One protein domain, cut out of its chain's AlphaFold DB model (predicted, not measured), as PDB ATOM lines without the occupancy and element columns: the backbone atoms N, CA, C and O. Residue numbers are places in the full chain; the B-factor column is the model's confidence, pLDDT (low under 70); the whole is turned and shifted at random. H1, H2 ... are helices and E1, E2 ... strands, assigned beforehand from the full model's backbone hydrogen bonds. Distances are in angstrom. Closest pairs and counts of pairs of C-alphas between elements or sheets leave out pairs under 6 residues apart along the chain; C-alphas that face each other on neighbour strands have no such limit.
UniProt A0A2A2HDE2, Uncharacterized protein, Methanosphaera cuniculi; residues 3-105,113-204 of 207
ATOM      1  N   ILE A   3      43.578  -5.678 -15.463       90.94
ATOM      2  CA  ILE A   3      42.339  -6.287 -15.947       90.94
ATOM      3  C   ILE A   3      41.817  -7.260 -14.903       90.94
ATOM      4  O   ILE A   3      42.472  -8.249 -14.585       90.94
ATOM      5  N   ALA A   4      40.625  -6.995 -14.380       90.62
ATOM      6  CA  ALA A   4      39.955  -7.916 -13.477       90.62
ATOM      7  C   ALA A   4      39.185  -8.983 -14.258       90.62
ATOM      8  O   ALA A   4      38.514  -8.687 -15.249       90.62
ATOM      9  N   VAL A   5      39.233 -10.222 -13.776       89.69
ATOM     10  CA  VAL A   5      38.484 -11.346 -14.346       89.69
ATOM     11  C   VAL A   5      37.528 -11.881 -13.292       89.69
ATOM     12  O   VAL A   5      37.929 -12.142 -12.162       89.69
ATOM     13  N   ILE A   6      36.254 -12.025 -13.652       87.88
ATOM     14  CA  ILE A   6      35.190 -12.463 -12.749       87.88
ATOM     15  C   ILE A   6      34.465 -13.649 -13.394       87.88
ATOM     16  O   ILE A   6      34.018 -13.509 -14.528       87.88
ATOM     17  N   PRO A   7      34.314 -14.805 -12.721       83.19
ATOM     18  CA  PRO A   7      34.781 -15.107 -11.370       83.19
ATOM     19  C   PRO A   7      36.311 -15.070 -11.270       83.19
ATOM     20  O   PRO A   7      37.014 -15.355 -12.243       83.19
ATOM     21  N   ASP A   8      36.795 -14.692 -10.085       72.19
ATOM     22  CA  ASP A   8      38.224 -14.536  -9.815       72.19
ATOM     23  C   ASP A   8      38.972 -15.838 -10.130       72.19
ATOM     24  O   ASP A   8      38.452 -16.940  -9.923       72.19
ATOM     25  N   MET A   9      40.192 -15.712 -10.650       66.88
ATOM     26  CA  MET A   9      41.067 -16.842 -10.972       66.88
ATOM     27  C   MET A   9      40.517 -17.820 -12.032       66.88
ATOM     28  O   MET A   9      40.832 -19.013 -12.016       66.88
ATOM     29  N   ALA A  10      39.758 -17.337 -13.022       80.94
ATOM     30  CA  ALA A  10      39.464 -18.111 -14.231       80.94
ATOM     31  C   ALA A  10      40.753 -18.365 -15.050       80.94
ATOM     32  O   ALA A  10      41.057 -17.646 -16.000       80.94
ATOM     33  N   MET A  11      41.512 -19.404 -14.678       79.00
ATOM     34  CA  MET A  11      42.897 -19.690 -15.108       79.00
ATOM     35  C   MET A  11      43.164 -19.566 -16.608       79.00
ATOM     36  O   MET A  11      44.210 -19.071 -17.021       79.00
ATOM     37  N   MET A  12      42.216 -19.996 -17.440       84.06
ATOM     38  CA  MET A  12      42.346 -19.877 -18.891       84.06
ATOM     39  C   MET A  12      42.416 -18.410 -19.340       84.06
ATOM     40  O   MET A  12      43.244 -18.067 -20.177       84.06
ATOM     41  N   VAL A  13      41.564 -17.557 -18.772       86.69
ATOM     42  CA  VAL A  13      41.487 -16.132 -19.106       86.69
ATOM     43  C   VAL A  13      42.656 -15.375 -18.492       86.69
ATOM     44  O   VAL A  13      43.264 -14.574 -19.188       86.69
ATOM     45  N   VAL A  14      43.039 -15.696 -17.251       86.00
ATOM     46  CA  VAL A  14      44.238 -15.135 -16.598       86.00
ATOM     47  C   VAL A  14      45.471 -15.297 -17.495       86.00
ATOM     48  O   VAL A  14      46.177 -14.333 -17.778       86.00
ATOM     49  N   ASN A  15      45.686 -16.502 -18.030       85.56
ATOM     50  CA  ASN A  15      46.802 -16.775 -18.934       85.56
ATOM     51  C   ASN A  15      46.717 -15.978 -20.251       85.56
ATOM     52  O   ASN A  15      47.738 -15.543 -20.774       85.56
ATOM     53  N   LEU A  16      45.513 -15.780 -20.802       89.50
ATOM     54  CA  LEU A  16      45.321 -14.968 -22.011       89.50
ATOM     55  C   LEU A  16      45.645 -13.493 -21.755       89.50
ATOM     56  O   LEU A  16      46.391 -12.901 -22.528       89.50
ATOM     57  N   VAL A  17      45.145 -12.929 -20.654       90.38
ATOM     58  CA  VAL A  17      45.420 -11.547 -20.228       90.38
ATOM     59  C   VAL A  17      46.929 -11.309 -20.129       90.38
ATOM     60  O   VAL A  17      47.447 -10.391 -20.766       90.38
ATOM     61  N   ASN A  18      47.640 -12.199 -19.432       86.62
ATOM     62  CA  ASN A  18      49.086 -12.090 -19.238       86.62
ATOM     63  C   ASN A  18      49.869 -12.230 -20.554       86.62
ATOM     64  O   ASN A  18      50.807 -11.475 -20.804       86.62
ATOM     65  N   LYS A  19      49.464 -13.147 -21.446       89.00
ATOM     66  CA  LYS A  19      50.086 -13.300 -22.776       89.00
ATOM     67  C   LYS A  19      49.959 -12.057 -23.651       89.00
ATOM     68  O   LYS A  19      50.837 -11.818 -24.475       89.00
ATOM     69  N   MET A  20      48.893 -11.283 -23.470       89.50
ATOM     70  CA  MET A  20      48.658 -10.032 -24.193       89.50
ATOM     71  C   MET A  20      49.380  -8.831 -23.558       89.50
ATOM     72  O   MET A  20      49.197  -7.705 -24.008       89.50
ATOM     73  N   GLY A  21      50.213  -9.054 -22.534       87.94
ATOM     74  CA  GLY A  21      50.992  -8.007 -21.870       87.94
ATOM     75  C   GLY A  21      50.200  -7.180 -20.855       87.94
ATOM     76  O   GLY A  21      50.687  -6.149 -20.393       87.94
ATOM     77  N   HIS A  22      48.991  -7.616 -20.499       90.12
ATOM     78  CA  HIS A  22      48.181  -6.994 -19.454       90.12
ATOM     79  C   HIS A  22      48.377  -7.708 -18.118       90.12
ATOM     80  O   HIS A  22      48.692  -8.892 -18.078       90.12
ATOM     81  N   GLU A  23      48.168  -6.994 -17.016       86.62
ATOM     82  CA  GLU A  23      48.276  -7.556 -15.671       86.62
ATOM     83  C   GLU A  23      46.893  -8.042 -15.225       86.62
ATOM     84  O   GLU A  23      45.957  -7.244 -15.103       86.62
ATOM     85  N   CYS A  24      46.745  -9.349 -14.989       84.62
ATOM     86  CA  CYS A  24      45.512  -9.879 -14.418       84.62
ATOM     87  C   CYS A  24      45.416  -9.522 -12.931       84.62
ATOM     88  O   CYS A  24      46.254  -9.919 -12.125       84.62
ATOM     89  N   PHE A  25      44.357  -8.810 -12.561       81.69
ATOM     90  CA  PHE A  25      44.151  -8.325 -11.206       81.69
ATOM     91  C   PHE A  25      43.255  -9.285 -10.411       81.69
ATOM     92  O   PHE A  25      42.133  -9.580 -10.823       81.69
ATOM     93  N   CYS A  26      43.759  -9.770  -9.274       73.75
ATOM     94  CA  CYS A  26      43.114 -10.766  -8.410       73.75
ATOM     95  C   CYS A  26      42.813 -10.175  -7.023       73.75
ATOM     96  O   CYS A  26      43.538  -9.300  -6.540       73.75
ATOM     97  N   ALA A  27      41.791 -10.695  -6.331       72.38
ATOM     98  CA  ALA A  27      41.438 -10.277  -4.970       72.38
ATOM     99  C   ALA A  27      42.618 -10.419  -3.998       72.38
ATOM    100  O   ALA A  27      42.800  -9.618  -3.081       72.38
ATOM    101  N   CYS A  28      43.457 -11.423  -4.241       63.72
ATOM    102  CA  CYS A  28      44.589 -11.768  -3.402       63.72
ATOM    103  C   CYS A  28      45.880 -10.996  -3.735       63.72
ATOM    104  O   CYS A  28      46.901 -11.315  -3.142       63.72
ATOM    105  N   ASN A  29      45.903 -10.004  -4.641       63.50
ATOM    106  CA  ASN A  29      47.143  -9.279  -5.004       63.50
ATOM    107  C   ASN A  29      48.333 -10.209  -5.359       63.50
ATOM    108  O   ASN A  29      49.482  -9.867  -5.092       63.50
ATOM    109  N   ILE A  30      48.068 -11.407  -5.894       65.81
ATOM    110  CA  ILE A  30      49.116 -12.331  -6.353       65.81
ATOM    111  C   ILE A  30      49.431 -11.974  -7.787       65.81
ATOM    112  O   ILE A  30      48.521 -11.961  -8.618       65.81
ATOM    113  N   THR A  31      50.701 -11.732  -8.082       66.38
ATOM    114  CA  THR A  31      51.153 -11.612  -9.466       66.38
ATOM    115  C   THR A  31      51.461 -12.991 -10.050       66.38
ATOM    116  O   THR A  31      51.742 -13.952  -9.334       66.38
ATOM    117  N   GLN A  32      51.427 -13.112 -11.374       65.56
ATOM    118  CA  GLN A  32      51.838 -14.341 -12.061       65.56
ATOM    119  C   GLN A  32      53.284 -14.729 -11.691       65.56
ATOM    120  O   GLN A  32      53.562 -15.899 -11.439       65.56
ATOM    121  N   ASP A  33      54.172 -13.739 -11.575       67.69
ATOM    122  CA  ASP A  33      55.562 -13.938 -11.162       67.69
ATOM    123  C   ASP A  33      55.656 -14.551  -9.758       67.69
ATOM    124  O   ASP A  33      56.523 -15.388  -9.513       67.69
ATOM    125  N   ASP A  34      54.756 -14.186  -8.840       66.69
ATOM    126  CA  ASP A  34      54.704 -14.793  -7.507       66.69
ATOM    127  C   ASP A  34      54.312 -16.275  -7.570       66.69
ATOM    128  O   ASP A  34      54.848 -17.074  -6.808       66.69
ATOM    129  N   LEU A  35      53.402 -16.651  -8.477       64.69
ATOM    130  CA  LEU A  35      52.967 -18.039  -8.684       64.69
ATOM    131  C   LEU A  35      54.040 -18.902  -9.354       64.69
ATOM    132  O   LEU A  35      54.136 -20.090  -9.057       64.69
ATOM    133  N   GLU A  36      54.814 -18.325 -10.274       65.69
ATOM    134  CA  GLU A  36      55.838 -19.046 -11.037       65.69
ATOM    135  C   GLU A  36      57.167 -19.168 -10.278       65.69
ATOM    136  O   GLU A  36      57.825 -20.204 -10.365       65.69
ATOM    137  N   ASN A  37      57.560 -18.138  -9.518       61.75
ATOM    138  CA  ASN A  37      58.841 -18.116  -8.803       61.75
ATOM    139  C   ASN A  37      58.778 -18.726  -7.400       61.75
ATOM    140  O   ASN A  37      59.815 -19.116  -6.859       61.75
ATOM    141  N   HIS A  38      57.594 -18.798  -6.791       57.53
ATOM    142  CA  HIS A  38      57.425 -19.490  -5.523       57.53
ATOM    143  C   HIS A  38      56.803 -20.854  -5.769       57.53
ATOM    144  O   HIS A  38      55.592 -20.986  -5.933       57.53
ATOM    145  N   GLU A  39      57.640 -21.892  -5.722       50.31
ATOM    146  CA  GLU A  39      57.146 -23.214  -5.372       50.31
ATOM    147  C   GLU A  39      56.394 -23.069  -4.043       50.31
ATOM    148  O   GLU A  39      56.982 -22.848  -2.988       50.31
ATOM    149  N   ILE A  40      55.065 -23.163  -4.086       53.56
ATOM    150  CA  ILE A  40      54.237 -23.388  -2.898       53.56
ATOM    151  C   ILE A  40      54.439 -24.867  -2.514       53.56
ATOM    152  O   ILE A  40      53.512 -25.675  -2.519       53.56
ATOM    153  N   THR A  41      55.691 -25.273  -2.309       45.66
ATOM    154  CA  THR A  41      56.064 -26.587  -1.808       45.66
ATOM    155  C   THR A  41      55.933 -26.521  -0.297       45.66
ATOM    156  O   THR A  41      56.552 -25.711   0.387       45.66
ATOM    157  N   ASN A  42      55.044 -27.361   0.225       46.09
ATOM    158  CA  ASN A  42      54.678 -27.444   1.638       46.09
ATOM    159  C   ASN A  42      55.805 -28.006   2.533       46.09
ATOM    160  O   ASN A  42      55.511 -28.530   3.605       46.09
ATOM    161  N   ASP A  43      57.067 -27.915   2.110       46.50
ATOM    162  CA  ASP A  43      58.178 -28.658   2.709       46.50
ATOM    163  C   ASP A  43      59.194 -27.766   3.443       46.50
ATOM    164  O   ASP A  43      60.000 -28.278   4.219       46.50
ATOM    165  N   ASP A  44      59.110 -26.438   3.307       48.72
ATOM    166  CA  ASP A  44      59.952 -25.515   4.068       48.72
ATOM    167  C   ASP A  44      59.166 -24.931   5.254       48.72
ATOM    168  O   ASP A  44      58.483 -23.912   5.155       48.72
ATOM    169  N   GLU A  45      59.294 -25.559   6.428       50.72
ATOM    170  CA  GLU A  45      58.706 -25.123   7.715       50.72
ATOM    171  C   GLU A  45      59.137 -23.706   8.176       50.72
ATOM    172  O   GLU A  45      58.745 -23.238   9.247       50.72
ATOM    173  N   CYS A  46      59.927 -22.985   7.381       50.44
ATOM    174  CA  CYS A  46      60.341 -21.612   7.621       50.44
ATOM    175  C   CYS A  46      60.110 -20.774   6.364       50.44
ATOM    176  O   CYS A  46      60.994 -20.704   5.526       50.44
ATOM    177  N   PHE A  47      58.945 -20.136   6.258       49.66
ATOM    178  CA  PHE A  47      58.725 -18.743   5.824       49.66
ATOM    179  C   PHE A  47      57.240 -18.589   5.466       49.66
ATOM    180  O   PHE A  47      56.855 -18.492   4.303       49.66
ATOM    181  N   ILE A  48      56.373 -18.549   6.487       54.75
ATOM    182  CA  ILE A  48      55.040 -17.971   6.293       54.75
ATOM    183  C   ILE A  48      55.265 -16.485   6.028       54.75
ATOM    184  O   ILE A  48      55.499 -15.696   6.945       54.75
ATOM    185  N   ASP A  49      55.252 -16.119   4.755       60.31
ATOM    186  CA  ASP A  49      55.300 -14.732   4.348       60.31
ATOM    187  C   ASP A  49      53.924 -14.108   4.601       60.31
ATOM    188  O   ASP A  49      53.002 -14.206   3.793       60.31
ATOM    189  N   TYR A  50      53.778 -13.466   5.762       63.19
ATOM    190  CA  TYR A  50      52.556 -12.756   6.145       63.19
ATOM    191  C   TYR A  50      52.217 -11.578   5.212       63.19
ATOM    192  O   TYR A  50      51.147 -10.985   5.347       63.19
ATOM    193  N   SER A  51      53.109 -11.227   4.278       61.00
ATOM    194  CA  SER A  51      52.847 -10.258   3.213       61.00
ATOM    195  C   SER A  51      52.279 -10.880   1.931       61.00
ATOM    196  O   SER A  51      51.931 -10.131   1.017       61.00
ATOM    197  N   LYS A  52      52.106 -12.211   1.881       61.47
ATOM    198  CA  LYS A  52      51.486 -12.965   0.776       61.47
ATOM    199  C   LYS A  52      50.135 -13.570   1.174       61.47
ATOM    200  O   LYS A  52      49.840 -13.690   2.365       61.47
ATOM    201  N   PRO A  53      49.267 -13.937   0.222       59.97
ATOM    202  CA  PRO A  53      47.990 -14.577   0.534       59.97
ATOM    203  C   PRO A  53      48.159 -15.900   1.266       59.97
ATOM    204  O   PRO A  53      49.121 -16.621   1.012       59.97
ATOM    205  N   PRO A  54      47.211 -16.259   2.143       59.12
ATOM    206  CA  PRO A  54      45.995 -15.515   2.489       59.12
ATOM    207  C   PRO A  54      46.230 -14.331   3.449       59.12
ATOM    208  O   PRO A  54      45.295 -13.611   3.778       59.12
ATOM    209  N   PHE A  55      47.456 -14.120   3.927       57.50
ATOM    210  CA  PHE A  55      47.774 -13.185   5.013       57.50
ATOM    211  C   PHE A  55      47.911 -11.722   4.570       57.50
ATOM    212  O   PHE A  55      47.693 -10.812   5.369       57.50
ATOM    213  N   ASN A  56      48.199 -11.485   3.288       59.91
ATOM    214  CA  ASN A  56      48.194 -10.151   2.683       59.91
ATOM    215  C   ASN A  56      46.790  -9.561   2.506       59.91
ATOM    216  O   ASN A  56      46.671  -8.379   2.172       59.91
ATOM    217  N   MET A  57      45.744 -10.366   2.737       58.88
ATOM    218  CA  MET A  57      44.392  -9.892   2.984       58.88
ATOM    219  C   MET A  57      44.455  -9.186   4.336       58.88
ATOM    220  O   MET A  57      44.062  -9.726   5.373       58.88
ATOM    221  N   LYS A  58      45.054  -7.987   4.338       55.88
ATOM    222  CA  LYS A  58      45.051  -7.084   5.484       55.88
ATOM    223  C   LYS A  58      43.605  -7.029   5.921       55.88
ATOM    224  O   LYS A  58      42.742  -6.908   5.060       55.88
ATOM    225  N   GLY A  59      43.356  -7.205   7.217       52.56
ATOM    226  CA  GLY A  59      42.018  -7.147   7.784       52.56
ATOM    227  C   GLY A  59      41.395  -5.802   7.444       52.56
ATOM    228  O   GLY A  59      41.528  -4.847   8.202       52.56
ATOM    229  N   TYR A  60      40.785  -5.732   6.268       57.75
ATOM    230  CA  TYR A  60      39.993  -4.629   5.793       57.75
ATOM    231  C   TYR A  60      38.962  -4.405   6.880       57.75
ATOM    232  O   TYR A  60      38.349  -5.356   7.395       57.75
ATOM    233  N   ASN A  61      38.863  -3.162   7.333       60.41
ATOM    234  CA  ASN A  61      37.958  -2.874   8.425       60.41
ATOM    235  C   ASN A  61      36.566  -3.292   7.963       60.41
ATOM    236  O   ASN A  61      36.152  -2.946   6.865       60.41
ATOM    237  N   MET A  62      35.814  -3.987   8.815       64.69
ATOM    238  CA  MET A  62      34.422  -4.355   8.532       64.69
ATOM    239  C   MET A  62      33.579  -3.143   8.068       64.69
ATOM    240  O   MET A  62      32.586  -3.296   7.366       64.69
ATOM    241  N   ASN A  63      34.010  -1.929   8.415       72.94
ATOM    242  CA  ASN A  63      33.448  -0.663   7.953       72.94
ATOM    243  C   ASN A  63      33.593  -0.421   6.436       72.94
ATOM    244  O   ASN A  63      32.733   0.232   5.858       72.94
ATOM    245  N   GLU A  64      34.642  -0.920   5.776       75.94
ATOM    246  CA  GLU A  64      34.864  -0.748   4.329       75.94
ATOM    247  C   GLU A  64      33.813  -1.491   3.505       75.94
ATOM    248  O   GLU A  64      33.373  -0.992   2.475       75.94
ATOM    249  N   TYR A  65      33.299  -2.612   4.015       77.69
ATOM    250  CA  TYR A  65      32.161  -3.307   3.413       77.69
ATOM    251  C   TYR A  65      30.916  -2.427   3.273       77.69
ATOM    252  O   TYR A  65      30.176  -2.556   2.298       77.69
ATOM    253  N   MET A  66      30.700  -1.507   4.223       80.38
ATOM    254  CA  MET A  66      29.533  -0.622   4.219       80.38
ATOM    255  C   MET A  66      29.521   0.345   3.024       80.38
ATOM    256  O   MET A  66      28.508   0.999   2.790       80.38
ATOM    257  N   LYS A  67      30.619   0.442   2.255       85.38
ATOM    258  CA  LYS A  67      30.643   1.145   0.963       85.38
ATOM    259  C   LYS A  67      29.721   0.479  -0.066       85.38
ATOM    260  O   LYS A  67      29.121   1.179  -0.877       85.38
ATOM    261  N   TYR A  68      29.634  -0.851  -0.040       84.88
ATOM    262  CA  TYR A  68      29.037  -1.649  -1.113       84.88
ATOM    263  C   TYR A  68      27.632  -2.143  -0.785       84.88
ATOM    264  O   TYR A  68      26.829  -2.374  -1.683       84.88
ATOM    265  N   THR A  69      27.320  -2.348   0.494       83.38
ATOM    266  CA  THR A  69      26.063  -2.983   0.902       83.38
ATOM    267  C   THR A  69      25.785  -2.735   2.392       83.38
ATOM    268  O   THR A  69      26.511  -1.977   3.040       83.38
ATOM    269  N   SER A  70      24.683  -3.265   2.921       83.38
ATOM    270  CA  SER A  70      24.157  -2.868   4.233       83.38
ATOM    271  C   SER A  70      24.944  -3.494   5.396       83.38
ATOM    272  O   SER A  70      25.997  -4.113   5.239       83.38
ATOM    273  N   PHE A  71      24.462  -3.301   6.626       79.38
ATOM    274  CA  PHE A  71      25.039  -3.971   7.790       79.38
ATOM    275  C   PHE A  71      24.434  -5.361   8.047       79.38
ATOM    276  O   PHE A  71      25.029  -6.141   8.784       79.38
ATOM    277  N   ASP A  72      23.286  -5.709   7.467       83.00
ATOM    278  CA  ASP A  72      22.515  -6.904   7.853       83.00
ATOM    279  C   ASP A  72      22.869  -8.163   7.046       83.00
ATOM    280  O   ASP A  72      22.388  -9.261   7.328       83.00
ATOM    281  N   GLU A  73      23.749  -8.039   6.058       82.69
ATOM    282  CA  GLU A  73      24.136  -9.130   5.180       82.69
ATOM    283  C   GLU A  73      24.903 -10.229   5.950       82.69
ATOM    284  O   GLU A  73      25.585  -9.963   6.952       82.69
ATOM    285  N   PRO A  74      24.843 -11.493   5.495       83.38
ATOM    286  CA  PRO A  74      25.554 -12.591   6.140       83.38
ATOM    287  C   PRO A  74      27.073 -12.374   6.166       83.38
ATOM    288  O   PRO A  74      27.663 -11.888   5.200       83.38
ATOM    289  N   SER A  75      27.736 -12.824   7.235       80.50
ATOM    290  CA  SER A  75      29.200 -12.721   7.396       80.50
ATOM    291  C   SER A  75      29.993 -13.328   6.230       80.50
ATOM    292  O   SER A  75      31.042 -12.805   5.865       80.50
ATOM    293  N   GLY A  76      29.480 -14.392   5.603       78.69
ATOM    294  CA  GLY A  76      30.099 -15.001   4.421       78.69
ATOM    295  C   GLY A  76      30.072 -14.111   3.171       78.69
ATOM    296  O   GLY A  76      31.008 -14.153   2.381       78.69
ATOM    297  N   VAL A  77      29.035 -13.280   3.008       83.12
ATOM    298  CA  VAL A  77      28.964 -12.284   1.921       83.12
ATOM    299  C   VAL A  77      29.919 -11.138   2.232       83.12
ATOM    300  O   VAL A  77      30.732 -10.766   1.389       83.12
ATOM    301  N   LYS A  78      29.879 -10.658   3.480       82.75
ATOM    302  CA  LYS A  78      30.748  -9.604   4.013       82.75
ATOM    303  C   LYS A  78      32.216  -9.861   3.745       82.75
ATOM    304  O   LYS A  78      32.864  -9.060   3.083       82.75
ATOM    305  N   GLY A  79      32.707 -11.011   4.203       80.56
ATOM    306  CA  GLY A  79      34.102 -11.388   4.025       80.56
ATOM    307  C   GLY A  79      34.513 -11.376   2.556       80.56
ATOM    308  O   GLY A  79      35.527 -10.786   2.224       80.56
ATOM    309  N   ARG A  80      33.706 -11.952   1.657       82.50
ATOM    310  CA  ARG A  80      34.049 -12.059   0.228       82.50
ATOM    311  C   ARG A  80      34.041 -10.722  -0.503       82.50
ATOM    312  O   ARG A  80      34.965 -10.452  -1.253       82.50
ATOM    313  N   VAL A  81      33.023  -9.893  -0.287       84.81
ATOM    314  CA  VAL A  81      32.941  -8.569  -0.930       84.81
ATOM    315  C   VAL A  81      34.108  -7.691  -0.496       84.81
ATOM    316  O   VAL A  81      34.697  -7.014  -1.327       84.81
ATOM    317  N   ILE A  82      34.488  -7.766   0.781       82.56
ATOM    318  CA  ILE A  82      35.688  -7.107   1.298       82.56
ATOM    319  C   ILE A  82      36.951  -7.568   0.551       82.56
ATOM    320  O   ILE A  82      37.785  -6.740   0.207       82.56
ATOM    321  N   LEU A  83      37.101  -8.865   0.257       80.56
ATOM    322  CA  LEU A  83      38.253  -9.342  -0.526       80.56
ATOM    323  C   LEU A  83      38.275  -8.761  -1.940       80.56
ATOM    324  O   LEU A  83      39.341  -8.504  -2.494       80.56
ATOM    325  N   TYR A  84      37.097  -8.525  -2.510       83.62
ATOM    326  CA  TYR A  84      36.966  -7.908  -3.817       83.62
ATOM    327  C   TYR A  84      37.062  -6.379  -3.801       83.62
ATOM    328  O   TYR A  84      37.082  -5.802  -4.882       83.62
ATOM    329  N   ASP A  85      37.179  -5.719  -2.640       82.88
ATOM    330  CA  ASP A  85      37.339  -4.256  -2.526       82.88
ATOM    331  C   ASP A  85      38.464  -3.758  -3.433       82.88
ATOM    332  O   ASP A  85      38.283  -2.848  -4.233       82.88
ATOM    333  N   ASN A  86      39.592  -4.463  -3.409       79.81
ATOM    334  CA  ASN A  86      40.734  -4.158  -4.246       79.81
ATOM    335  C   ASN A  86      40.421  -4.268  -5.751       79.81
ATOM    336  O   ASN A  86      40.768  -3.367  -6.515       79.81
ATOM    337  N   ILE A  87      39.736  -5.339  -6.175       86.12
ATOM    338  CA  ILE A  87      39.298  -5.507  -7.570       86.12
ATOM    339  C   ILE A  87      38.360  -4.372  -7.961       86.12
ATOM    340  O   ILE A  87      38.510  -3.791  -9.035       86.12
ATOM    341  N   ILE A  88      37.394  -4.066  -7.093       87.44
ATOM    342  CA  ILE A  88      36.428  -3.010  -7.330       87.44
ATOM    343  C   ILE A  88      37.198  -1.712  -7.507       87.44
ATOM    344  O   ILE A  88      37.094  -1.137  -8.577       87.44
ATOM    345  N   GLU A  89      38.005  -1.271  -6.543       85.25
ATOM    346  CA  GLU A  89      38.665   0.037  -6.540       85.25
ATOM    347  C   GLU A  89      39.715   0.223  -7.645       85.25
ATOM    348  O   GLU A  89      39.675   1.262  -8.307       85.25
ATOM    349  N   ASN A  90      40.582  -0.767  -7.882       85.81
ATOM    350  CA  ASN A  90      41.831  -0.599  -8.641       85.81
ATOM    351  C   ASN A  90      41.843  -1.214 -10.054       85.81
ATOM    352  O   ASN A  90      42.891  -1.187 -10.703       85.81
ATOM    353  N   SER A  91      40.734  -1.792 -10.530       89.44
ATOM    354  CA  SER A  91      40.653  -2.342 -11.892       89.44
ATOM    355  C   SER A  91      40.474  -1.252 -12.955       89.44
ATOM    356  O   SER A  91      39.630  -0.367 -12.807       89.44
ATOM    357  N   ASP A  92      41.244  -1.350 -14.044       91.62
ATOM    358  CA  ASP A  92      41.141  -0.447 -15.197       91.62
ATOM    359  C   ASP A  92      40.119  -0.955 -16.224       91.62
ATOM    360  O   ASP A  92      39.492  -0.163 -16.919       91.62
ATOM    361  N   ALA A  93      39.951  -2.277 -16.331       92.44
ATOM    362  CA  ALA A  93      38.973  -2.942 -17.192       92.44
ATOM    363  C   ALA A  93      38.525  -4.275 -16.572       92.44
ATOM    364  O   ALA A  93      39.235  -4.844 -15.736       92.44
ATOM    365  N   VAL A  94      37.361  -4.790 -16.981       92.62
ATOM    366  CA  VAL A  94      36.796  -6.023 -16.401       92.62
ATOM    367  C   VAL A  94      36.260  -6.981 -17.456       92.62
ATOM    368  O   VAL A  94      35.531  -6.589 -18.364       92.62
ATOM    369  N   ILE A  95      36.555  -8.266 -17.274       92.31
ATOM    370  CA  ILE A  95      35.940  -9.378 -17.999       92.31
ATOM    371  C   ILE A  95      35.034 -10.139 -17.028       92.31
ATOM    372  O   ILE A  95      35.503 -10.677 -16.027       92.31
ATOM    373  N   ILE A  96      33.738 -10.198 -17.325       90.88
ATOM    374  CA  ILE A  96      32.723 -10.886 -16.522       90.88
ATOM    375  C   ILE A  96      32.221 -12.101 -17.297       90.88
ATOM    376  O   ILE A  96      31.623 -11.981 -18.363       90.88
ATOM    377  N   ILE A  97      32.428 -13.283 -16.736       88.12
ATOM    378  CA  ILE A  97      31.996 -14.568 -17.268       88.12
ATOM    379  C   ILE A  97      30.789 -15.006 -16.449       88.12
ATOM    380  O   ILE A  97      30.911 -15.487 -15.324       88.12
ATOM    381  N   ASN A  98      29.610 -14.843 -17.028       82.62
ATOM    382  CA  ASN A  98      28.368 -15.244 -16.391       82.62
ATOM    383  C   ASN A  98      28.138 -16.749 -16.563       82.62
ATOM    384  O   ASN A  98      28.452 -17.336 -17.609       82.62
ATOM    385  N   GLU A  99      27.540 -17.373 -15.551       71.19
ATOM    386  CA  GLU A  99      27.060 -18.746 -15.670       71.19
ATOM    387  C   GLU A  99      25.950 -18.843 -16.719       71.19
ATOM    388  O   GLU A  99      25.110 -17.954 -16.871       71.19
ATOM    389  N   ASN A 100      25.950 -19.947 -17.465       57.56
ATOM    390  CA  ASN A 100      24.880 -20.245 -18.403       57.56
ATOM    391  C   ASN A 100      23.679 -20.805 -17.627       57.56
ATOM    392  O   ASN A 100      23.481 -22.014 -17.541       57.56
ATOM    393  N   THR A 101      22.874 -19.924 -17.041       50.81
ATOM    394  CA  THR A 101      21.643 -20.292 -16.320       50.81
ATOM    395  C   THR A 101      20.473 -20.619 -17.262       50.81
ATOM    396  O   THR A 101      19.340 -20.777 -16.807       50.81
ATOM    397  N   HIS A 102      20.706 -20.687 -18.582       44.12
ATOM    398  CA  HIS A 102      19.656 -20.710 -19.606       44.12
ATOM    399  C   HIS A 102      19.725 -21.864 -20.606       44.12
ATOM    400  O   HIS A 102      19.002 -21.832 -21.608       44.12
ATOM    401  N   THR A 103      20.473 -22.938 -20.347       41.94
ATOM    402  CA  THR A 103      20.124 -24.195 -21.014       41.94
ATOM    403  C   THR A 103      18.748 -24.617 -20.505       41.94
ATOM    404  O   THR A 103      18.584 -25.051 -19.370       41.94
ATOM    405  N   LYS A 104      17.734 -24.466 -21.367       44.62
ATOM    406  CA  LYS A 104      16.382 -25.036 -21.207       44.62
ATOM    407  C   LYS A 104      16.407 -26.540 -20.885       44.62
ATOM    408  O   LYS A 104      15.408 -27.055 -20.402       44.62
ATOM    409  N   ASP A 105      17.545 -27.185 -21.131       45.81
ATOM    410  CA  ASP A 105      17.821 -28.599 -20.893       45.81
ATOM    411  C   ASP A 105      18.486 -28.880 -19.533       45.81
ATOM    412  O   ASP A 105      18.676 -30.041 -19.178       45.81
ATOM    413  N   LEU A 113      12.613 -26.628  -5.518       46.94
ATOM    414  CA  LEU A 113      13.846 -26.329  -4.789       46.94
ATOM    415  C   LEU A 113      14.900 -25.820  -5.773       46.94
ATOM    416  O   LEU A 113      15.571 -26.605  -6.436       46.94
ATOM    417  N   ASN A 114      15.050 -24.495  -5.859       47.31
ATOM    418  CA  ASN A 114      16.243 -23.897  -6.460       47.31
ATOM    419  C   ASN A 114      17.482 -24.372  -5.677       47.31
ATOM    420  O   ASN A 114      17.367 -24.702  -4.495       47.31
ATOM    421  N   GLU A 115      18.664 -24.318  -6.293       47.97
ATOM    422  CA  GLU A 115      20.003 -24.626  -5.731       47.97
ATOM    423  C   GLU A 115      20.350 -23.924  -4.386       47.97
ATOM    424  O   GLU A 115      21.430 -24.090  -3.825       47.97
ATOM    425  N   LEU A 116      19.410 -23.153  -3.839       47.28
ATOM    426  CA  LEU A 116      19.462 -22.250  -2.699       47.28
ATOM    427  C   LEU A 116      19.117 -22.891  -1.336       47.28
ATOM    428  O   LEU A 116      19.022 -22.160  -0.358       47.28
ATOM    429  N   ILE A 117      18.891 -24.207  -1.215       45.19
ATOM    430  CA  ILE A 117      18.454 -24.814   0.074       45.19
ATOM    431  C   ILE A 117      19.586 -25.481   0.878       45.19
ATOM    432  O   ILE A 117      19.387 -25.911   2.013       45.19
ATOM    433  N   LEU A 118      20.825 -25.463   0.387       44.38
ATOM    434  CA  LEU A 118      21.988 -25.859   1.185       44.38
ATOM    435  C   LEU A 118      22.862 -24.626   1.437       44.38
ATOM    436  O   LEU A 118      23.520 -24.115   0.537       44.38
ATOM    437  N   PHE A 119      22.824 -24.155   2.686       49.44
ATOM    438  CA  PHE A 119      23.375 -22.924   3.277       49.44
ATOM    439  C   PHE A 119      24.829 -22.508   2.929       49.44
ATOM    440  O   PHE A 119      25.297 -21.497   3.444       49.44
ATOM    441  N   SER A 120      25.549 -23.210   2.051       48.22
ATOM    442  CA  SER A 120      26.935 -22.883   1.683       48.22
ATOM    443  C   SER A 120      27.073 -22.025   0.418       48.22
ATOM    444  O   SER A 120      27.889 -21.102   0.411       48.22
ATOM    445  N   CYS A 121      26.284 -22.255  -0.640       58.09
ATOM    446  CA  CYS A 121      26.536 -21.620  -1.950       58.09
ATOM    447  C   CYS A 121      25.862 -20.250  -2.145       58.09
ATOM    448  O   CYS A 121      26.315 -19.455  -2.966       58.09
ATOM    449  N   ILE A 122      24.844 -19.926  -1.340       68.25
ATOM    450  CA  ILE A 122      24.136 -18.633  -1.395       68.25
ATOM    451  C   ILE A 122      25.092 -17.470  -1.113       68.25
ATOM    452  O   ILE A 122      25.003 -16.420  -1.735       68.25
ATOM    453  N   SER A 123      26.038 -17.658  -0.189       70.62
ATOM    454  CA  SER A 123      26.996 -16.606   0.166       70.62
ATOM    455  C   SER A 123      27.946 -16.259  -0.984       70.62
ATOM    456  O   SER A 123      28.270 -15.090  -1.171       70.62
ATOM    457  N   CYS A 124      28.357 -17.256  -1.774       77.25
ATOM    458  CA  CYS A 124      29.195 -17.057  -2.953       77.25
ATOM    459  C   CYS A 124      28.420 -16.339  -4.056       77.25
ATOM    460  O   CYS A 124      28.913 -15.353  -4.595       77.25
ATOM    461  N   HIS A 125      27.199 -16.798  -4.340       78.94
ATOM    462  CA  HIS A 125      26.345 -16.193  -5.356       78.94
ATOM    463  C   HIS A 125      25.963 -14.750  -4.993       78.94
ATOM    464  O   HIS A 125      26.148 -13.845  -5.794       78.94
ATOM    465  N   ASN A 126      25.547 -14.493  -3.751       81.06
ATOM    466  CA  ASN A 126      25.214 -13.139  -3.303       81.06
ATOM    467  C   ASN A 126      26.433 -12.206  -3.322       81.06
ATOM    468  O   ASN A 126      26.304 -11.045  -3.692       81.06
ATOM    469  N   ALA A 127      27.618 -12.694  -2.934       84.06
ATOM    470  CA  ALA A 127      28.841 -11.898  -3.028       84.06
ATOM    471  C   ALA A 127      29.211 -11.587  -4.485       84.06
ATOM    472  O   ALA A 127      29.628 -10.468  -4.770       84.06
ATOM    473  N   TYR A 128      29.026 -12.548  -5.397       86.81
ATOM    474  CA  TYR A 128      29.191 -12.340  -6.836       86.81
ATOM    475  C   TYR A 128      28.215 -11.282  -7.365       86.81
ATOM    476  O   TYR A 128      28.641 -10.357  -8.045       86.81
ATOM    477  N   GLU A 129      26.932 -11.361  -7.005       85.88
ATOM    478  CA  GLU A 129      25.926 -10.388  -7.442       85.88
ATOM    479  C   GLU A 129      26.240  -8.971  -6.943       85.88
ATOM    480  O   GLU A 129      26.176  -8.020  -7.720       85.88
ATOM    481  N   VAL A 130      26.653  -8.821  -5.677       88.12
ATOM    482  CA  VAL A 130      27.098  -7.524  -5.134       88.12
ATOM    483  C   VAL A 130      28.329  -7.011  -5.883       88.12
ATOM    484  O   VAL A 130      28.356  -5.853  -6.295       88.12
ATOM    485  N   LEU A 131      29.326  -7.867  -6.118       88.75
ATOM    486  CA  LEU A 131      30.536  -7.511  -6.862       88.75
ATOM    487  C   LEU A 131      30.212  -7.019  -8.279       88.75
ATOM    488  O   LEU A 131      30.650  -5.945  -8.691       88.75
ATOM    489  N   VAL A 132      29.430  -7.798  -9.029       89.31
ATOM    490  CA  VAL A 132      29.042  -7.467 -10.402       89.31
ATOM    491  C   VAL A 132      28.196  -6.196 -10.432       89.31
ATOM    492  O   VAL A 132      28.371  -5.369 -11.328       89.31
ATOM    493  N   HIS A 133      27.304  -6.002  -9.457       90.25
ATOM    494  CA  HIS A 133      26.527  -4.773  -9.330       90.25
ATOM    495  C   HIS A 133      27.430  -3.541  -9.178       90.25
ATOM    496  O   HIS A 133      27.273  -2.572  -9.924       90.25
ATOM    497  N   GLU A 134      28.405  -3.594  -8.272       89.88
ATOM    498  CA  GLU A 134      29.323  -2.479  -8.026       89.88
ATOM    499  C   GLU A 134      30.236  -2.199  -9.222       89.88
ATOM    500  O   GLU A 134      30.428  -1.044  -9.605       89.88
ATOM    501  N   ILE A 135      30.715  -3.238  -9.905       90.06
ATOM    502  CA  ILE A 135      31.514  -3.076 -11.126       90.06
ATOM    503  C   ILE A 135      30.696  -2.480 -12.268       90.06
ATOM    504  O   ILE A 135      31.178  -1.601 -12.976       90.06
ATOM    505  N   ARG A 136      29.434  -2.885 -12.441       89.50
ATOM    506  CA  ARG A 136      28.557  -2.304 -13.471       89.50
ATOM    507  C   ARG A 136      28.276  -0.818 -13.244       89.50
ATOM    508  O   ARG A 136      27.996  -0.106 -14.210       89.50
ATOM    509  N   ARG A 137      28.338  -0.352 -11.990       88.62
ATOM    510  CA  ARG A 137      28.228   1.071 -11.633       88.62
ATOM    511  C   ARG A 137      29.506   1.853 -11.934       88.62
ATOM    512  O   ARG A 137      29.433   3.076 -12.079       88.62
ATOM    513  N   LYS A 138      30.654   1.181 -12.042       86.56
ATOM    514  CA  LYS A 138      31.907   1.815 -12.449       86.56
ATOM    515  C   LYS A 138      31.898   2.155 -13.936       86.56
ATOM    516  O   LYS A 138      31.313   1.464 -14.769       86.56
ATOM    517  N   LYS A 139      32.573   3.257 -14.255       88.38
ATOM    518  CA  LYS A 139      32.861   3.687 -15.623       88.38
ATOM    519  C   LYS A 139      34.221   3.121 -16.019       88.38
ATOM    520  O   LYS A 139      35.199   3.854 -16.042       88.38
ATOM    521  N   ILE A 140      34.271   1.807 -16.209       90.56
ATOM    522  CA  ILE A 140      35.439   1.115 -16.757       90.56
ATOM    523  C   ILE A 140      35.002   0.229 -17.933       90.56
ATOM    524  O   ILE A 140      33.871  -0.278 -17.905       90.56
ATOM    525  N   PRO A 141      35.858   0.028 -18.954       92.31
ATOM    526  CA  PRO A 141      35.564  -0.861 -20.067       92.31
ATOM    527  C   PRO A 141      35.249  -2.267 -19.563       92.31
ATOM    528  O   PRO A 141      36.004  -2.843 -18.771       92.31
ATOM    529  N   ARG A 142      34.126  -2.824 -20.021       92.38
ATOM    530  CA  ARG A 142      33.665  -4.140 -19.574       92.38
ATOM    531  C   ARG A 142      33.277  -5.059 -20.722       92.38
ATOM    532  O   ARG A 142      32.566  -4.650 -21.641       92.38
ATOM    533  N   LEU A 143      33.688  -6.315 -20.601       92.12
ATOM    534  CA  LEU A 143      33.287  -7.418 -21.464       92.12
ATOM    535  C   LEU A 143      32.442  -8.403 -20.657       92.12
ATOM    536  O   LEU A 143      32.945  -9.022 -19.723       92.12
ATOM    537  N   GLU A 144      31.169  -8.568 -21.012       90.56
ATOM    538  CA  GLU A 144      30.292  -9.576 -20.411       90.56
ATOM    539  C   GLU A 144      30.100 -10.758 -21.372       90.56
ATOM    540  O   GLU A 144      29.615 -10.607 -22.493       90.56
ATOM    541  N   LEU A 145      30.470 -11.954 -20.916       88.38
ATOM    542  CA  LEU A 145      30.414 -13.210 -21.663       88.38
ATOM    543  C   LEU A 145      29.541 -14.231 -20.936       88.38
ATOM    544  O   LEU A 145      29.266 -14.115 -19.739       88.38
ATOM    545  N   THR A 146      29.136 -15.269 -21.662       84.75
ATOM    546  CA  THR A 146      28.543 -16.483 -21.089       84.75
ATOM    547  C   THR A 146      29.571 -17.608 -21.126       84.75
ATOM    548  O   THR A 146      30.303 -17.752 -22.104       84.75
ATOM    549  N   LYS A 147      29.620 -18.427 -20.070       82.19
ATOM    550  CA  LYS A 147      30.474 -19.619 -20.026       82.19
ATOM    551  C   LYS A 147      30.177 -20.553 -21.219       82.19
ATOM    552  O   LYS A 147      29.019 -20.943 -21.397       82.19
ATOM    553  N   PRO A 148      31.195 -20.962 -21.997       83.56
ATOM    554  CA  PRO A 148      30.996 -21.833 -23.149       83.56
ATOM    555  C   PRO A 148      30.612 -23.249 -22.711       83.56
ATOM    556  O   PRO A 148      31.136 -23.773 -21.726       83.56
ATOM    557  N   SER A 149      29.698 -23.868 -23.456       80.25
ATOM    558  CA  SER A 149      29.211 -25.238 -23.232       80.25
ATOM    559  C   SER A 149      29.569 -26.184 -24.384       80.25
ATOM    560  O   SER A 149      29.563 -27.402 -24.212       80.25
ATOM    561  N   SER A 150      29.930 -25.642 -25.550       83.62
ATOM    562  CA  SER A 150      30.422 -26.399 -26.705       83.62
ATOM    563  C   SER A 150      31.823 -25.955 -27.132       83.62
ATOM    564  O   SER A 150      32.314 -24.890 -26.752       83.62
ATOM    565  N   ARG A 151      32.491 -26.779 -27.948       84.88
ATOM    566  CA  ARG A 151      33.809 -26.447 -28.512       84.88
ATOM    567  C   ARG A 151      33.761 -25.191 -29.384       84.88
ATOM    568  O   ARG A 151      34.664 -24.368 -29.297       84.88
ATOM    569  N   ASP A 152      32.728 -25.052 -30.205       85.94
ATOM    570  CA  ASP A 152      32.593 -23.907 -31.109       85.94
ATOM    571  C   ASP A 152      32.324 -22.615 -30.324       85.94
ATOM    572  O   ASP A 152      32.860 -21.560 -30.659       85.94
ATOM    573  N   GLU A 153      31.557 -22.700 -29.231       82.00
ATOM    574  CA  GLU A 153      31.391 -21.589 -28.285       82.00
ATOM    575  C   GLU A 153      32.694 -21.238 -27.573       82.00
ATOM    576  O   GLU A 153      32.965 -20.062 -27.369       82.00
ATOM    577  N   LEU A 154      33.518 -22.227 -27.216       86.38
ATOM    578  CA  LEU A 154      34.815 -21.980 -26.586       86.38
ATOM    579  C   LEU A 154      35.773 -21.228 -27.520       86.38
ATOM    580  O   LEU A 154      36.492 -20.345 -27.062       86.38
ATOM    581  N   ILE A 155      35.779 -21.560 -28.815       88.81
ATOM    582  CA  ILE A 155      36.598 -20.851 -29.808       88.81
ATOM    583  C   ILE A 155      36.170 -19.381 -29.874       88.81
ATOM    584  O   ILE A 155      37.008 -18.505 -29.682       88.81
ATOM    585  N   LYS A 156      34.865 -19.119 -30.020       88.81
ATOM    586  CA  LYS A 156      34.320 -17.751 -30.024       88.81
ATOM    587  C   LYS A 156      34.603 -17.006 -28.725       88.81
ATOM    588  O   LYS A 156      34.994 -15.851 -28.755       88.81
ATOM    589  N   PHE A 157      34.473 -17.680 -27.586       89.19
ATOM    590  CA  PHE A 157      34.770 -17.113 -26.272       89.19
ATOM    591  C   PHE A 157      36.221 -16.614 -26.177       89.19
ATOM    592  O   PHE A 157      36.470 -15.539 -25.641       89.19
ATOM    593  N   ILE A 158      37.183 -17.374 -26.711       91.50
ATOM    594  CA  ILE A 158      38.595 -16.968 -26.738       91.50
ATOM    595  C   ILE A 158      38.817 -15.816 -27.726       91.50
ATOM    596  O   ILE A 158      39.534 -14.873 -27.392       91.50
ATOM    597  N   GLU A 159      38.208 -15.872 -28.913       91.56
ATOM    598  CA  GLU A 159      38.271 -14.795 -29.914       91.56
ATOM    599  C   GLU A 159      37.733 -13.477 -29.341       91.56
ATOM    600  O   GLU A 159      38.414 -12.458 -29.406       91.56
ATOM    601  N   ASP A 160      36.572 -13.519 -28.686       91.50
ATOM    602  CA  ASP A 160      35.917 -12.363 -28.076       91.50
ATOM    603  C   ASP A 160      36.772 -11.714 -26.980       91.50
ATOM    604  O   ASP A 160      36.833 -10.487 -26.882       91.50
ATOM    605  N   ILE A 161      37.430 -12.530 -26.150       92.38
ATOM    606  CA  ILE A 161      38.364 -12.045 -25.125       92.38
ATOM    607  C   ILE A 161      39.587 -11.417 -25.780       92.38
ATOM    608  O   ILE A 161      40.020 -10.350 -25.359       92.38
ATOM    609  N   THR A 162      40.147 -12.066 -26.797       92.38
ATOM    610  CA  THR A 162      41.360 -11.587 -27.471       92.38
ATOM    611  C   THR A 162      41.103 -10.235 -28.132       92.38
ATOM    612  O   THR A 162      41.840  -9.288 -27.883       92.38
ATOM    613  N   GLU A 163      40.000 -10.111 -28.872       91.31
ATOM    614  CA  GLU A 163      39.568  -8.865 -29.510       91.31
ATOM    615  C   GLU A 163      39.381  -7.733 -28.486       91.31
ATOM    616  O   GLU A 163      39.812  -6.599 -28.708       91.31
ATOM    617  N   PHE A 164      38.769  -8.029 -27.337       92.50
ATOM    618  CA  PHE A 164      38.619  -7.047 -26.266       92.50
ATOM    619  C   PHE A 164      39.972  -6.607 -25.695       92.50
ATOM    620  O   PHE A 164      40.204  -5.412 -25.531       92.50
ATOM    621  N   LEU A 165      40.873  -7.554 -25.419       91.62
ATOM    622  CA  LEU A 165      42.199  -7.283 -24.857       91.62
ATOM    623  C   LEU A 165      43.111  -6.496 -25.804       91.62
ATOM    624  O   LEU A 165      43.933  -5.712 -25.334       91.62
ATOM    625  N   GLU A 166      42.974  -6.683 -27.116       91.25
ATOM    626  CA  GLU A 166      43.720  -5.920 -28.127       91.25
ATOM    627  C   GLU A 166      43.293  -4.452 -28.170       91.25
ATOM    628  O   GLU A 166      44.123  -3.565 -28.359       91.25
ATOM    629  N   ASN A 167      42.001  -4.188 -27.968       89.19
ATOM    630  CA  ASN A 167      41.429  -2.852 -28.117       89.19
ATOM    631  C   ASN A 167      41.227  -2.117 -26.786       89.19
ATOM    632  O   ASN A 167      40.849  -0.948 -26.799       89.19
ATOM    633  N   VAL A 168      41.489  -2.761 -25.642       88.56
ATOM    634  CA  VAL A 168      41.142  -2.257 -24.300       88.56
ATOM    635  C   VAL A 168      41.661  -0.843 -24.008       88.56
ATOM    636  O   VAL A 168      40.954  -0.058 -23.385       88.56
ATOM    637  N   GLU A 169      42.842  -0.480 -24.514       85.81
ATOM    638  CA  GLU A 169      43.447   0.851 -24.323       85.81
ATOM    639  C   GLU A 169      42.758   1.961 -25.131       85.81
ATOM    640  O   GLU A 169      42.868   3.139 -24.799       85.81
ATOM    641  N   GLN A 170      42.060   1.590 -26.205       85.69
ATOM    642  CA  GLN A 170      41.363   2.508 -27.109       85.69
ATOM    643  C   GLN A 170      39.871   2.620 -26.775       85.69
ATOM    644  O   GLN A 170      39.178   3.491 -27.305       85.69
ATOM    645  N   LEU A 171      39.354   1.739 -25.912       83.50
ATOM    646  CA  LEU A 171      37.954   1.750 -25.518       83.50
ATOM    647  C   LEU A 171      37.666   2.931 -24.579       83.50
ATOM    648  O   LEU A 171      38.414   3.166 -23.629       83.50
ATOM    649  N   PRO A 172      36.550   3.658 -24.780       80.31
ATOM    650  CA  PRO A 172      36.136   4.677 -23.829       80.31
ATOM    651  C   PRO A 172      35.794   4.037 -22.479       80.31
ATOM    652  O   PRO A 172      35.269   2.925 -22.424       80.31
ATOM    653  N   GLU A 173      36.002   4.778 -21.389       75.31
ATOM    654  CA  GLU A 173      35.761   4.328 -20.006       75.31
ATOM    655  C   GLU A 173      34.343   3.770 -19.770       75.31
ATOM    656  O   GLU A 173      34.124   2.972 -18.870       75.31
ATOM    657  N   SER A 174      33.350   4.141 -20.579       75.50
ATOM    658  CA  SER A 174      31.978   3.625 -20.478       75.50
ATOM    659  C   SER A 174      31.638   2.519 -21.483       75.50
ATOM    660  O   SER A 174      30.454   2.239 -21.672       75.50
ATOM    661  N   CYS A 175      32.619   1.939 -22.181       78.94
ATOM    662  CA  CYS A 175      32.361   0.913 -23.189       78.94
ATOM    663  C   CYS A 175      31.877  -0.390 -22.547       78.94
ATOM    664  O   CYS A 175      32.481  -0.913 -21.609       78.94
ATOM    665  N   VAL A 176      30.781  -0.922 -23.083       81.25
ATOM    666  CA  VAL A 176      30.154  -2.158 -22.624       81.25
ATOM    667  C   VAL A 176      29.990  -3.065 -23.823       81.25
ATOM    668  O   VAL A 176      29.194  -2.773 -24.711       81.25
ATOM    669  N   VAL A 177      30.724  -4.169 -23.828       80.06
ATOM    670  CA  VAL A 177      30.577  -5.224 -24.827       80.06
ATOM    671  C   VAL A 177      29.840  -6.380 -24.155       80.06
ATOM    672  O   VAL A 177      30.420  -7.103 -23.348       80.06
ATOM    673  N   ASP A 178      28.546  -6.527 -24.438       78.06
ATOM    674  CA  ASP A 178      27.703  -7.594 -23.882       78.06
ATOM    675  C   ASP A 178      27.438  -8.661 -24.950       78.06
ATOM    676  O   ASP A 178      26.656  -8.464 -25.879       78.06
ATOM    677  N   LYS A 179      28.120  -9.803 -24.836       75.69
ATOM    678  CA  LYS A 179      28.012 -10.935 -25.773       75.69
ATOM    679  C   LYS A 179      27.280 -12.129 -25.151       75.69
ATOM    680  O   LYS A 179      27.439 -13.264 -25.602       75.69
ATOM    681  N   ARG A 180      26.462 -11.914 -24.113       67.69
ATOM    682  CA  ARG A 180      25.657 -12.991 -23.513       67.69
ATOM    683  C   ARG A 180      24.728 -13.629 -24.557       67.69
ATOM    684  O   ARG A 180      24.172 -12.940 -25.413       67.69
ATOM    685  N   ILE A 181      24.547 -14.955 -24.492       54.28
ATOM    686  CA  ILE A 181      23.694 -15.716 -25.428       54.28
ATOM    687  C   ILE A 181      22.274 -15.109 -25.407       54.28
ATOM    688  O   ILE A 181      21.559 -15.220 -24.417       54.28
ATOM    689  N   LYS A 182      21.925 -14.403 -26.494       42.78
ATOM    690  CA  LYS A 182      20.793 -13.469 -26.684       42.78
ATOM    691  C   LYS A 182      19.672 -13.493 -25.628       42.78
ATOM    692  O   LYS A 182      18.746 -14.295 -25.723       42.78
ATOM    693  N   SER A 183      19.586 -12.401 -24.867       34.34
ATOM    694  CA  SER A 183      18.513 -11.421 -25.102       34.34
ATOM    695  C   SER A 183      18.935 -10.014 -24.653       34.34
ATOM    696  O   SER A 183      19.107  -9.782 -23.463       34.34
ATOM    697  N   CYS A 184      18.993  -9.094 -25.623       27.16
ATOM    698  CA  CYS A 184      19.220  -7.643 -25.519       27.16
ATOM    699  C   CYS A 184      20.644  -7.134 -25.233       27.16
ATOM    700  O   CYS A 184      21.147  -7.279 -24.128       27.16
ATOM    701  N   GLY A 185      21.171  -6.368 -26.201       35.31
ATOM    702  CA  GLY A 185      22.125  -5.283 -25.951       35.31
ATOM    703  C   GLY A 185      23.308  -5.218 -26.916       35.31
ATOM    704  O   GLY A 185      24.373  -5.676 -26.553       35.31
ATOM    705  N   ILE A 186      23.101  -4.593 -28.085       34.22
ATOM    706  CA  ILE A 186      24.107  -4.106 -29.055       34.22
ATOM    707  C   ILE A 186      25.041  -5.182 -29.643       34.22
ATOM    708  O   ILE A 186      25.911  -5.738 -28.981       34.22
ATOM    709  N   SER A 187      24.894  -5.453 -30.942       41.75
ATOM    710  CA  SER A 187      25.852  -6.280 -31.691       41.75
ATOM    711  C   SER A 187      27.134  -5.498 -31.985       41.75
ATOM    712  O   SER A 187      27.067  -4.311 -32.281       41.75
ATOM    713  N   LEU A 188      28.289  -6.170 -31.992       45.25
ATOM    714  CA  LEU A 188      29.594  -5.594 -32.369       45.25
ATOM    715  C   LEU A 188      29.584  -4.806 -33.690       45.25
ATOM    716  O   LEU A 188      30.345  -3.852 -33.833       45.25
ATOM    717  N   ASP A 189      28.706  -5.165 -34.630       48.84
ATOM    718  CA  ASP A 189      28.518  -4.416 -35.874       48.84
ATOM    719  C   ASP A 189      28.161  -2.942 -35.597       48.84
ATOM    720  O   ASP A 189      28.727  -2.049 -36.225       48.84
ATOM    721  N   GLU A 190      27.337  -2.672 -34.578       49.69
ATOM    722  CA  GLU A 190      26.943  -1.321 -34.155       49.69
ATOM    723  C   GLU A 190      28.102  -0.579 -33.462       49.69
ATOM    724  O   GLU A 190      28.257   0.627 -33.636       49.69
ATOM    725  N   VAL A 191      28.982  -1.290 -32.744       51.31
ATOM    726  CA  VAL A 191      30.206  -0.714 -32.153       51.31
ATOM    727  C   VAL A 191      31.193  -0.310 -33.253       51.31
ATOM    728  O   VAL A 191      31.728   0.799 -33.233       51.31
ATOM    729  N   SER A 192      31.373  -1.156 -34.272       48.47
ATOM    730  CA  SER A 192      32.223  -0.855 -35.433       48.47
ATOM    731  C   SER A 192      31.710   0.331 -36.267       48.47
ATOM    732  O   SER A 192      32.500   1.061 -36.872       48.47
ATOM    733  N   GLU A 193      30.391   0.551 -36.296       51.78
ATOM    734  CA  GLU A 193      29.769   1.708 -36.946       51.78
ATOM    735  C   GLU A 193      29.946   2.999 -36.139       51.78
ATOM    736  O   GLU A 193      30.214   4.046 -36.736       51.78
ATOM    737  N   ILE A 194      29.904   2.931 -34.803       53.34
ATOM    738  CA  ILE A 194      30.227   4.069 -33.927       53.34
ATOM    739  C   ILE A 194      31.676   4.526 -34.166       53.34
ATOM    740  O   ILE A 194      31.902   5.710 -34.426       53.34
ATOM    741  N   PHE A 195      32.638   3.599 -34.233       47.50
ATOM    742  CA  PHE A 195      34.043   3.918 -34.530       47.50
ATOM    743  C   PHE A 195      34.260   4.546 -35.923       47.50
ATOM    744  O   PHE A 195      35.088   5.442 -36.082       47.50
ATOM    745  N   LYS A 196      33.480   4.150 -36.941       48.19
ATOM    746  CA  LYS A 196      33.530   4.778 -38.280       48.19
ATOM    747  C   LYS A 196      32.928   6.187 -38.301       48.19
ATOM    748  O   LYS A 196      33.318   7.016 -39.130       48.19
ATOM    749  N   SER A 197      31.969   6.468 -37.419       45.59
ATOM    750  CA  SER A 197      31.323   7.781 -37.333       45.59
ATOM    751  C   SER A 197      32.210   8.842 -36.662       45.59
ATOM    752  O   SER A 197      32.232   9.979 -37.133       45.59
ATOM    753  N   ASP A 198      33.043   8.469 -35.685       42.19
ATOM    754  CA  ASP A 198      33.994   9.399 -35.049       42.19
ATOM    755  C   ASP A 198      35.179   9.765 -35.965       42.19
ATOM    756  O   ASP A 198      35.548  10.939 -36.068       42.19
ATOM    757  N   GLU A 199      35.701   8.824 -36.764       45.28
ATOM    758  CA  GLU A 199      36.749   9.134 -37.758       45.28
ATOM    759  C   GLU A 199      36.284  10.107 -38.862       45.28
ATOM    760  O   GLU A 199      37.096  10.797 -39.494       45.28
ATOM    761  N   THR A 200      34.977  10.155 -39.149       43.59
ATOM    762  CA  THR A 200      34.422  11.073 -40.158       43.59
ATOM    763  C   THR A 200      34.160  12.475 -39.609       43.59
ATOM    764  O   THR A 200      34.171  13.429 -40.392       43.59
ATOM    765  N   LEU A 201      34.016  12.627 -38.288       42.19
ATOM    766  CA  LEU A 201      33.945  13.921 -37.603       42.19
ATOM    767  C   LEU A 201      35.333  14.570 -37.481       42.19
ATOM    768  O   LEU A 201      35.489  15.727 -37.874       42.19
ATOM    769  N   GLU A 202      36.376  13.816 -37.110       40.66
ATOM    770  CA  GLU A 202      37.751  14.352 -37.043       40.66
ATOM    771  C   GLU A 202      38.309  14.806 -38.407       40.66
ATOM    772  O   GLU A 202      39.126  15.729 -38.485       40.66
ATOM    773  N   LYS A 203      37.853  14.205 -39.515       43.09
ATOM    774  CA  LYS A 203      38.242  14.623 -40.877       43.09
ATOM    775  C   LYS A 203      37.493  15.863 -41.377       43.09
ATOM    776  O   LYS A 203      37.915  16.444 -42.380       43.09
ATOM    777  N   LYS A 204      36.406  16.275 -40.715       39.97
ATOM    778  CA  LYS A 204      35.607  17.450 -41.096       39.97
ATOM    779  C   LYS A 204      36.096  18.739 -40.429       39.97
ATOM    780  O   LYS A 204      36.004  19.784 -41.057       39.97
TER     781      LYS A 204
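AT A GLANCE: This is residues 3 to 105 and 113 to 204 of the 207 residues of an uncharacterized protein of Methanosphaera cuniculi (UniProt A0A2A2HDE2). A twisted sheet of five short parallel strands forms the core, with H1 and H7 over one face, H5 over the other, and H4 packed on H6, which grazes the sheet. Two stretches stick out: residues 35 to 49, of which 35 to 37 belong to H2, and residues 192 to 204, of which 192 to 202 belong to H8. The printed part has 195 residues with eight named helices and five named strands, in chain order E1 H1 E2 H2 H3 H4 H5 E3 H6 E4 H7 E5 H8; the sheet order is E2 E1 E3 E4 E5, and the class is mixed. The whole is only just compact, close to loose, with a radius of gyration of the C-alphas of 19.2 A, and spans 65 by 45 by 38 A.

HOW THE PARTS SIT: E1, residues 3 to 6, has E2, residues 23 to 25, and E3, residues 93 to 98, as parallel neighbours; within hydrogen-bond range are N 25 and O 3, 2.8 A, and N 6 and O 95, 2.8 A. E4, residues 142 to 146, is parallel to E3, with N 143 and O 94 at 2.9 A, and to E5, residues 176 to 178, with N 177 and O 142 at 2.9 A. H1, residues 11 to 19, is over E1 at a height of 8.4 A over the sheet. H7, residues 151 to 167, is on the same face, over E3 and E4, at 10.2 A; with residues 161 to 165 alone it only just touches H1, with 3 pairs of C-alphas within 8 A, the closest those of Val 17 and Leu 165, 7.1 A. Two strand-helix-strand units, parallel neighbours with a helix between, are E1, H1, E2, with a right-handed crossover, and E4, H7, E5, with a left-handed one. H5, residues 85 to 90, is over E1 on the opposite face, at 9.3 A. H6, residues 122 to 137, only grazes the sheet. H4, residues 75 to 83, touches H6 at a steep tilt of 39 degrees, the closest C-alphas being those of Val 77 and Ala 127, 5.0 A. H3, residues 62 to 65, touches H4. H2, residues 32 to 37, and H8, residues 188 to 202, touch no helix. Every O i to N i+4 pair is within hydrogen-bond range in H1, H2, H5, H6 and H7, against 4 of 5 in H4 and 9 of 11 in H8; H3 is too short for one.

IN THESE COORDINATES: E1 begins at C-alpha 3 (42.339, -6.287, -15.947). From first to last C-alpha, E3 measures 16.3 A, H6 22.6 A, H7 24.8 A and H8 22.1 A. H8 ends at C-alpha 202 (37.751, 14.352, -37.043).

THE WHOLE: The C-alphas farthest apart, of Glu 45 and Lys 204, are 68.8 A apart. Residues 106 to 112 are not printed; C-alphas 105 and 113 are 16.7 A apart. H2 to H3 is a long link. Mean pLDDT of the printed part is 72.1, with residues 28 to 62 and 180 to 204 among those under 70.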